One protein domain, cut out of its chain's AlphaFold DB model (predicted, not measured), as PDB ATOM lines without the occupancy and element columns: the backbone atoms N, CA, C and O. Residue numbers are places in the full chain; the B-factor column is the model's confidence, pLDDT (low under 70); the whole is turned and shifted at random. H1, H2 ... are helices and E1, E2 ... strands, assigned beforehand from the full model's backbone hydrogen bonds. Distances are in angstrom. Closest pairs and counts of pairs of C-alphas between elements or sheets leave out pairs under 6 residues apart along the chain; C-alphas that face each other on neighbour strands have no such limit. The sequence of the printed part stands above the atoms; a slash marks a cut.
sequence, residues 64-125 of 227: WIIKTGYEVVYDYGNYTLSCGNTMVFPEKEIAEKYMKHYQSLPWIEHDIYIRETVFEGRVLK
ATOM      1  N   TRP A  64     -20.773  17.165 -39.855       92.12
ATOM      2  CA  TRP A  64     -22.211  17.431 -39.849       92.12
ATOM      3  C   TRP A  64     -22.590  18.382 -40.984       92.12
ATOM      4  O   TRP A  64     -22.058  19.489 -41.100       92.12
ATOM      5  N   ILE A  65     -23.550  17.969 -41.804       93.56
ATOM      6  CA  ILE A  65     -24.028  18.726 -42.954       93.56
ATOM      7  C   ILE A  65     -25.528  18.974 -42.866       93.56
ATOM      8  O   ILE A  65     -26.293  18.184 -42.311       93.56
ATOM      9  N   ILE A  66     -25.942  20.082 -43.475       94.69
ATOM     10  CA  ILE A  66     -27.338  20.404 -43.749       94.69
ATOM     11  C   ILE A  66     -27.462  20.517 -45.265       94.69
ATOM     12  O   ILE A  66     -26.838  21.389 -45.874       94.69
ATOM     13  N   LYS A  67     -28.231  19.622 -45.882       95.69
ATOM     14  CA  LYS A  67     -28.461  19.603 -47.334       95.69
ATOM     15  C   LYS A  67     -29.910  19.249 -47.651       95.69
ATOM     16  O   LYS A  67     -30.679  18.880 -46.765       95.69
ATOM     17  N   THR A  68     -30.280  19.344 -48.924       97.56
ATOM     18  CA  THR A  68     -31.539  18.764 -49.400       97.56
ATOM     19  C   THR A  68     -31.528  17.260 -49.144       97.56
ATOM     20  O   THR A  68     -30.594  16.566 -49.547       97.56
ATOM     21  N   GLY A  69     -32.559  16.795 -48.450       97.44
ATOM     22  CA  GLY A  69     -32.867  15.393 -48.213       97.44
ATOM     23  C   GLY A  69     -34.162  14.984 -48.897       97.44
ATOM     24  O   GLY A  69     -34.870  15.814 -49.472       97.44
ATOM     25  N   TYR A  70     -34.484  13.703 -48.796       97.94
ATOM     26  CA  TYR A  70     -35.603  13.094 -49.503       97.94
ATOM     27  C   TYR A  70     -36.405  12.213 -48.552       97.94
ATOM     28  O   TYR A  70     -35.853  11.334 -47.902       97.94
ATOM     29  N   GLU A  71     -37.711  12.429 -48.478       97.19
ATOM     30  CA  GLU A  71     -38.646  11.551 -47.776       97.19
ATOM     31  C   GLU A  71     -39.504  10.814 -48.797       97.19
ATOM     32  O   GLU A  71     -39.893  11.384 -49.817       97.19
ATOM     33  N   VAL A  72     -39.832   9.558 -48.506       97.25
ATOM     34  CA  VAL A  72     -40.783   8.772 -49.297       97.25
ATOM     35  C   VAL A  72     -42.123   8.794 -48.575       97.25
ATOM     36  O   VAL A  72     -42.218   8.362 -47.423       97.25
ATOM     37  N   VAL A  73     -43.140   9.354 -49.226       97.31
ATOM     38  CA  VAL A  73     -44.424   9.692 -48.605       97.31
ATOM     39  C   VAL A  73     -45.609   9.342 -49.502       97.31
ATOM     40  O   VAL A  73     -45.460   9.138 -50.705       97.31
ATOM     41  N   TYR A  74     -46.795   9.312 -48.904       96.25
ATOM     42  CA  TYR A  74     -48.077   9.217 -49.593       96.25
ATOM     43  C   TYR A  74     -49.123  10.090 -48.894       96.25
ATOM     44  O   TYR A  74     -48.996  10.407 -47.705       96.25
ATOM     45  N   ASP A  75     -50.171  10.470 -49.622       95.81
ATOM     46  CA  ASP A  75     -51.249  11.289 -49.071       95.81
ATOM     47  C   ASP A  75     -52.419  10.423 -48.586       95.81
ATOM     48  O   ASP A  75     -52.906   9.532 -49.284       95.81
ATOM     49  N   TYR A  76     -52.899  10.715 -47.376       93.69
ATOM     50  CA  TYR A  76     -54.059  10.086 -46.754       93.69
ATOM     51  C   TYR A  76     -54.999  11.158 -46.194       93.69
ATOM     52  O   TYR A  76     -54.789  11.729 -45.116       93.69
ATOM     53  N   GLY A  77     -56.057  11.460 -46.949       91.81
ATOM     54  CA  GLY A  77     -56.969  12.557 -46.632       91.81
ATOM     55  C   GLY A  77     -56.249  13.907 -46.684       91.81
ATOM     56  O   GLY A  77     -55.782  14.316 -47.739       91.81
ATOM     57  N   ASN A  78     -56.159  14.593 -45.541       94.31
ATOM     58  CA  ASN A  78     -55.470  15.887 -45.413       94.31
ATOM     59  C   ASN A  78     -54.057  15.759 -44.819       94.31
ATOM     60  O   ASN A  78     -53.465  16.762 -44.420       94.31
ATOM     61  N   TYR A  79     -53.551  14.533 -44.686       94.44
ATOM     62  CA  TYR A  79     -52.246  14.249 -44.106       94.44
ATOM     63  C   TYR A  79     -51.308  13.691 -45.169       94.44
ATOM     64  O   TYR A  79     -51.721  12.888 -46.000       94.44
ATOM     65  N   THR A  80     -50.037  14.060 -45.074       95.56
ATOM     66  CA  THR A  80     -48.950  13.391 -45.793       95.56
ATOM     67  C   THR A  80     -48.207  12.516 -44.795       95.56
ATOM     68  O   THR A  80     -47.724  13.016 -43.774       95.56
ATOM     69  N   LEU A  81     -48.151  11.217 -45.068       94.81
ATOM     70  CA  LEU A  81     -47.592  10.199 -44.182       94.81
ATOM     71  C   LEU A  81     -46.324   9.603 -44.798       94.81
ATOM     72  O   LEU A  81     -46.225   9.467 -46.015       94.81
ATOM     73  N   SER A  82     -45.355   9.235 -43.960       94.12
ATOM     74  CA  SER A  82     -44.156   8.515 -44.401       94.12
ATOM     75  C   SER A  82     -44.487   7.070 -44.776       94.12
ATOM     76  O   SER A  82     -45.263   6.403 -44.091       94.12
ATOM     77  N   CYS A  83     -43.861   6.563 -45.837       91.81
ATOM     78  CA  CYS A  83     -43.929   5.149 -46.197       91.81
ATOM     79  C   CYS A  83     -43.017   4.331 -45.277       91.81
ATOM     80  O   CYS A  83     -41.794   4.381 -45.396       91.81
ATOM     81  N   GLY A  84     -43.601   3.567 -44.356       86.94
ATOM     82  CA  GLY A  84     -42.832   2.787 -43.388       86.94
ATOM     83  C   GLY A  84     -42.158   3.686 -42.354       86.94
ATOM     84  O   GLY A  84     -42.819   4.180 -41.445       86.94
ATOM     85  N   ASN A  85     -40.845   3.882 -42.470       84.31
ATOM     86  CA  ASN A  85     -40.068   4.677 -41.524       84.31
ATOM     87  C   ASN A  85     -40.080   6.183 -41.866       84.31
ATOM     88  O   ASN A  85     -40.070   6.574 -43.031       84.31
ATOM     89  N   THR A  86     -40.039   7.043 -40.846       90.06
ATOM     90  CA  THR A  86     -40.007   8.514 -40.966       90.06
ATOM     91  C   THR A  86     -38.601   9.052 -41.265       90.06
ATOM     92  O   THR A  86     -38.226  10.123 -40.788       90.06
ATOM     93  N   MET A  87     -37.777   8.279 -41.975       90.50
ATOM     94  CA  MET A  87     -36.389   8.646 -42.260       90.50
ATOM     95  C   MET A  87     -36.306   9.680 -43.382       90.50
ATOM     96  O   MET A  87     -37.063   9.631 -44.352       90.50
ATOM     97  N   VAL A  88     -35.325  10.575 -43.267       95.62
ATOM     98  CA  VAL A  88     -34.908  11.470 -44.349       95.62
ATOM     99  C   VAL A  88     -33.660  10.884 -44.990       95.62
ATOM    100  O   VAL A  88     -32.620  10.770 -44.341       95.62
ATOM    101  N   PHE A  89     -33.751  10.525 -46.265       96.25
ATOM    102  CA  PHE A  89     -32.625  10.007 -47.024       96.25
ATOM    103  C   PHE A  89     -31.722  11.163 -47.490       96.25
ATOM    104  O   PHE A  89     -32.222  12.144 -48.047       96.25
ATOM    105  N   PRO A  90     -30.397  11.066 -47.305       96.06
ATOM    106  CA  PRO A  90     -29.439  12.081 -47.760       96.06
ATOM    107  C   PRO A  90     -29.278  12.124 -49.282       96.06
ATOM    108  O   PRO A  90     -28.916  13.163 -49.834       96.06
ATOM    109  N   GLU A  91     -29.529  11.000 -49.958       96.38
ATOM    110  CA  GLU A  91     -29.329  10.837 -51.396       96.38
ATOM    111  C   GLU A  91     -30.603  10.339 -52.068       96.38
ATOM    112  O   GLU A  91     -31.252   9.394 -51.607       96.38
ATOM    113  N   LYS A  92     -30.941  10.958 -53.204       96.88
ATOM    114  CA  LYS A  92     -32.164  10.648 -53.951       96.88
ATOM    115  C   LYS A  92     -32.202   9.195 -54.425       96.88
ATOM    116  O   LYS A  92     -33.256   8.576 -54.395       96.88
ATOM    117  N   GLU A  93     -31.050   8.647 -54.810       96.38
ATOM    118  CA  GLU A  93     -30.893   7.249 -55.236       96.38
ATOM    119  C   GLU A  93     -31.423   6.262 -54.183       96.38
ATOM    120  O   GLU A  93     -32.122   5.308 -54.522       96.38
ATOM    121  N   ILE A  94     -31.141   6.518 -52.902       96.62
ATOM    122  CA  ILE A  94     -31.581   5.668 -51.789       96.62
ATOM    123  C   ILE A  94     -33.106   5.762 -51.646       96.62
ATOM    124  O   ILE A  94     -33.792   4.740 -51.586       96.62
ATOM    125  N   ALA A  95     -33.649   6.984 -51.679       97.25
ATOM    126  CA  ALA A  95     -35.091   7.220 -51.620       97.25
ATOM    127  C   ALA A  95     -35.840   6.582 -52.802       97.25
ATOM    128  O   ALA A  95     -36.930   6.048 -52.624       97.25
ATOM    129  N   GLU A  96     -35.266   6.593 -54.007       97.56
ATOM    130  CA  GLU A  96     -35.858   5.967 -55.194       97.56
ATOM    131  C   GLU A  96     -35.934   4.445 -55.071       97.56
ATOM    132  O   GLU A  96     -36.944   3.853 -55.456       97.56
ATOM    133  N   LYS A  97     -34.899   3.800 -54.524       96.88
ATOM    134  CA  LYS A  97     -34.916   2.353 -54.265       96.88
ATOM    135  C   LYS A  97     -35.940   1.989 -53.200       96.88
ATOM    136  O   LYS A  97     -36.766   1.110 -53.432       96.88
ATOM    137  N   TYR A  98     -35.947   2.741 -52.103       96.94
ATOM    138  CA  TYR A  98     -36.919   2.584 -51.029       96.94
ATOM    139  C   TYR A  98     -38.358   2.776 -51.526       96.94
ATOM    140  O   TYR A  98     -39.222   1.937 -51.286       96.94
ATOM    141  N   MET A  99     -38.618   3.816 -52.321       96.12
ATOM    142  CA  MET A  99     -39.919   4.034 -52.956       96.12
ATOM    143  C   MET A  99     -40.330   2.860 -53.853       96.12
ATOM    144  O   MET A  99     -41.457   2.385 -53.737       96.12
ATOM    145  N   LYS A 100     -39.429   2.367 -54.716       95.50
ATOM    146  CA  LYS A 100     -39.709   1.220 -55.600       95.50
ATOM    147  C   LYS A 100     -40.065  -0.041 -54.819       95.50
ATOM    148  O   LYS A 100     -40.953  -0.770 -55.250       95.50
ATOM    149  N   HIS A 101     -39.397  -0.293 -53.692       93.50
ATOM    150  CA  HIS A 101     -39.739  -1.408 -52.814       93.50
ATOM    151  C   HIS A 101     -41.192  -1.301 -52.343       93.50
ATOM    152  O   HIS A 101     -41.975  -2.208 -52.611       93.50
ATOM    153  N   TYR A 102     -41.599  -0.174 -51.751       92.69
ATOM    154  CA  TYR A 102     -42.982  -0.014 -51.286       92.69
ATOM    155  C   TYR A 102     -44.005  -0.037 -52.426       92.69
ATOM    156  O   TYR A 102     -45.055  -0.649 -52.278       92.69
ATOM    157  N   GLN A 103     -43.694   0.558 -53.579       93.00
ATOM    158  CA  GLN A 103     -44.559   0.497 -54.764       93.00
ATOM    159  C   GLN A 103     -44.751  -0.930 -55.300       93.00
ATOM    160  O   GLN A 103     -45.735  -1.190 -55.986       93.00
ATOM    161  N   SER A 104     -43.816  -1.844 -55.023       89.12
ATOM    162  CA  SER A 104     -43.943  -3.248 -55.424       89.12
ATOM    163  C   SER A 104     -44.861  -4.063 -54.511       89.12
ATOM    164  O   SER A 104     -45.311  -5.130 -54.918       89.12
ATOM    165  N   LEU A 105     -45.160  -3.563 -53.305       87.69
ATOM    166  CA  LEU A 105     -45.963  -4.285 -52.328       87.69
ATOM    167  C   LEU A 105     -47.445  -4.257 -52.729       87.69
ATOM    168  O   LEU A 105     -48.012  -3.178 -52.915       87.69
ATOM    169  N   PRO A 106     -48.117  -5.414 -52.801       83.81
ATOM    170  CA  PRO A 106     -49.464  -5.498 -53.359       83.81
ATOM    171  C   PRO A 106     -50.558  -4.819 -52.523       83.81
ATOM    172  O   PRO A 106     -51.643  -4.567 -53.039       83.81
ATOM    173  N   TRP A 107     -50.298  -4.543 -51.244       82.44
ATOM    174  CA  TRP A 107     -51.240  -3.880 -50.329       82.44
ATOM    175  C   TRP A 107     -51.080  -2.354 -50.282       82.44
ATOM    176  O   TRP A 107     -51.783  -1.683 -49.526       82.44
ATOM    177  N   ILE A 108     -50.137  -1.784 -51.036       87.00
ATOM    178  CA  ILE A 108     -50.012  -0.333 -51.162       87.00
ATOM    179  C   ILE A 108     -51.009   0.155 -52.215       87.00
ATOM    180  O   ILE A 108     -50.837  -0.059 -53.411       87.00
ATOM    181  N   GLU A 109     -52.050   0.846 -51.752       88.06
ATOM    182  CA  GLU A 109     -53.101   1.421 -52.608       88.06
ATOM    183  C   GLU A 109     -52.889   2.913 -52.916       88.06
ATOM    184  O   GLU A 109     -53.626   3.503 -53.705       88.06
ATOM    185  N   HIS A 110     -51.911   3.545 -52.266       91.69
ATOM    186  CA  HIS A 110     -51.664   4.979 -52.380       91.69
ATOM    187  C   HIS A 110     -50.556   5.295 -53.383       91.69
ATOM    188  O   HIS A 110     -49.560   4.578 -53.475       91.69
ATOM    189  N   ASP A 111     -50.692   6.434 -54.061       94.38
ATOM    190  CA  ASP A 111     -49.634   6.981 -54.903       94.38
ATOM    191  C   ASP A 111     -48.470   7.457 -54.025       94.38
ATOM    192  O   ASP A 111     -48.543   8.488 -53.351       94.38
ATOM    193  N   ILE A 112     -47.389   6.678 -54.023       96.19
ATOM    194  CA  ILE A 112     -46.155   7.011 -53.310       96.19
ATOM    195  C   ILE A 112     -45.308   7.955 -54.161       96.19
ATOM    196  O   ILE A 112     -45.077   7.697 -55.347       96.19
ATOM    197  N   TYR A 113     -44.778   9.004 -53.535       97.12
ATOM    198  CA  TYR A 113     -43.871   9.957 -54.162       97.12
ATOM    199  C   TYR A 113     -42.724  10.375 -53.233       97.12
ATOM    200  O   TYR A 113     -42.765  10.196 -52.015       97.12
ATOM    201  N   ILE A 114     -41.672  10.945 -53.829       97.94
ATOM    202  CA  ILE A 114     -40.542  11.526 -53.096       97.94
ATOM    203  C   ILE A 114     -40.805  13.011 -52.864       97.94
ATOM    204  O   ILE A 114     -41.090  13.753 -53.806       97.94
ATOM    205  N   ARG A 115     -40.641  13.454 -51.619       97.38
ATOM    206  CA  ARG A 115     -40.702  14.858 -51.214       97.38
ATOM    207  C   ARG A 115     -39.319  15.344 -50.794       97.38
ATOM    208  O   ARG A 115     -38.662  14.711 -49.971       97.38
ATOM    209  N   GLU A 116     -38.891  16.483 -51.332       98.00
ATOM    210  CA  GLU A 116     -37.681  17.158 -50.855       98.00
ATOM    211  C   GLU A 116     -37.914  17.779 -49.476       98.00
ATOM    212  O   GLU A 116     -38.953  18.385 -49.207       98.00
ATOM    213  N   THR A 117     -36.927  17.635 -48.604       96.38
ATOM    214  CA  THR A 117     -36.926  18.169 -47.242       96.38
ATOM    215  C   THR A 117     -35.493  18.535 -46.837       96.38
ATOM    216  O   THR A 117     -34.595  18.605 -47.679       96.38
ATOM    217  N   VAL A 118     -35.253  18.782 -45.553       96.75
ATOM    218  CA  VAL A 118     -33.923  19.051 -45.007       96.75
ATOM    219  C   VAL A 118     -33.347  17.770 -44.406       96.75
ATOM    220  O   VAL A 118     -33.889  17.234 -43.442       96.75
ATOM    221  N   PHE A 119     -32.227  17.301 -44.957       95.19
ATOM    222  CA  PHE A 119     -31.381  16.310 -44.303       95.19
ATOM    223  C   PHE A 119     -30.380  17.022 -43.397       95.19
ATOM    224  O   PHE A 119     -29.671  17.934 -43.829       95.19
ATOM    225  N   GLU A 120     -30.307  16.570 -42.150       93.44
ATOM    226  CA  GLU A 120     -29.295  16.987 -41.186       93.44
ATOM    227  C   GLU A 120     -28.659  15.731 -40.600       93.44
ATOM    228  O   GLU A 120     -29.338  14.938 -39.945       93.44
ATOM    229  N   GLY A 121     -27.372  15.542 -40.857       91.25
ATOM    230  CA  GLY A 121     -26.667  14.322 -40.493       91.25
ATOM    231  C   GLY A 121     -25.192  14.406 -40.843       91.25
ATOM    232  O   GLY A 121     -24.709  15.441 -41.301       91.25
ATOM    233  N   ARG A 122     -24.466  13.309 -40.636       90.62
ATOM    234  CA  ARG A 122     -23.074  13.207 -41.085       90.62
ATOM    235  C   ARG A 122     -23.022  13.090 -42.607       90.62
ATOM    236  O   ARG A 122     -23.935  12.536 -43.222       90.62
ATOM    237  N   VAL A 123     -21.957  13.615 -43.206       92.19
ATOM    238  CA  VAL A 123     -21.646  13.344 -44.612       92.19
ATOM    239  C   VAL A 123     -21.500  11.837 -44.821       92.19
ATOM    240  O   VAL A 123     -20.918  11.143 -43.989       92.19
ATOM    241  N   LEU A 124     -22.031  11.335 -45.932       93.88
ATOM    242  CA  LEU A 124     -21.837   9.942 -46.304       93.88
ATOM    243  C   LEU A 124     -20.407   9.723 -46.790       93.88
ATOM    244  O   LEU A 124     -19.936  10.457 -47.665       93.88
ATOM    245  N   LYS A 125     -19.736   8.682 -46.295       94.69
ATOM    246  CA  LYS A 125     -18.478   8.221 -46.892       94.69
ATOM    247  C   LYS A 125     -18.700   7.762 -48.328       94.69
ATOM    248  O   LYS A 125     -19.715   7.140 -48.650       94.69
TER     249      LYS A 125
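AT A GLANCE: This is residues 64 to 125 of the 227 residues of an uncharacterized protein of Schaedlerella arabinosiphila (UniProt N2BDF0). A long, strongly twisted ribbon of two antiparallel strands, E1 and E3, has the short strand E2 folded back beside the last residues of E1, and one helix, H1, covers one face of this sheet, running along it in a second layer. The other face has no named helix over it. The printed part has 62 residues, with three named strands and one named helix in the order E1, E2, H1, E3; the sheet runs E2, E1, E3, all antiparallel, and the class is mixed, helices and strands. The whole is only just compact, close to loose, with a radius of gyration of the C-alphas of 12.2 A, and only just elongated, with spans of 37 by 24 by 14 A.

HOW THE PARTS SIT: The inner strand of the sheet is E1, residues 64 to 76, and it bends by 58 degrees at residue 67. Its neighbour E3, residues 112 to 122, bends by 68 degrees at residue 118. E1 and E3 are antiparallel at 156 degrees between their directions, with N 65 and O 121 at 2.8 A and N 73 and O 113 at 2.9 A, both within hydrogen-bond range. On the other side of E1 is E2, residues 79 to 82, antiparallel to it at 121 degrees and forming a hairpin with it; N 76 and O 79 are 2.8 A apart, within hydrogen-bond range. E2 and E3 are the edge strands. H1, residues 92 to 104, is on the sheet at a height over the sheet of 8.1 A, over E1, and runs along the strands at 19 degrees to E1 on the local plane. The closest C-alphas of H1 and E1 are those of Met 99 and Val 72, 6.0 A apart; those of H1 and E3 are Gln 103 and Ile 112, 6.9 A apart. E2, H1 and E3 form a split strand-helix-strand unit, two strands that run the same way with a helix between them in the chain and E1 between them in the sheet; its crossover is right-handed. In H1 every O i to N i+4 pair is within hydrogen-bond range.

IN THESE COORDINATES: E1 begins at C-alpha 64, (-22.211, 17.431, -39.849), and measures 33.4 A from first to last C-alpha. E3 measures 26.8 A and ends at C-alpha 122, (-23.074, 13.207, -41.085). H1 measures 18.3 A from C-alpha 92, (-32.164, 10.648, -53.951), to C-alpha 104. E2 has four residues.

THE WHOLE: The C-alphas of Gly 77 and Lys 125 are the two farthest apart, at 38.7 A. The printed part has no cut. The link from E1 to E2 is tight, those from E2 to H1 and from H1 to E3 are short, and no link is long. The mean pLDDT of the printed part is 93.9, and no printed residue is under 70.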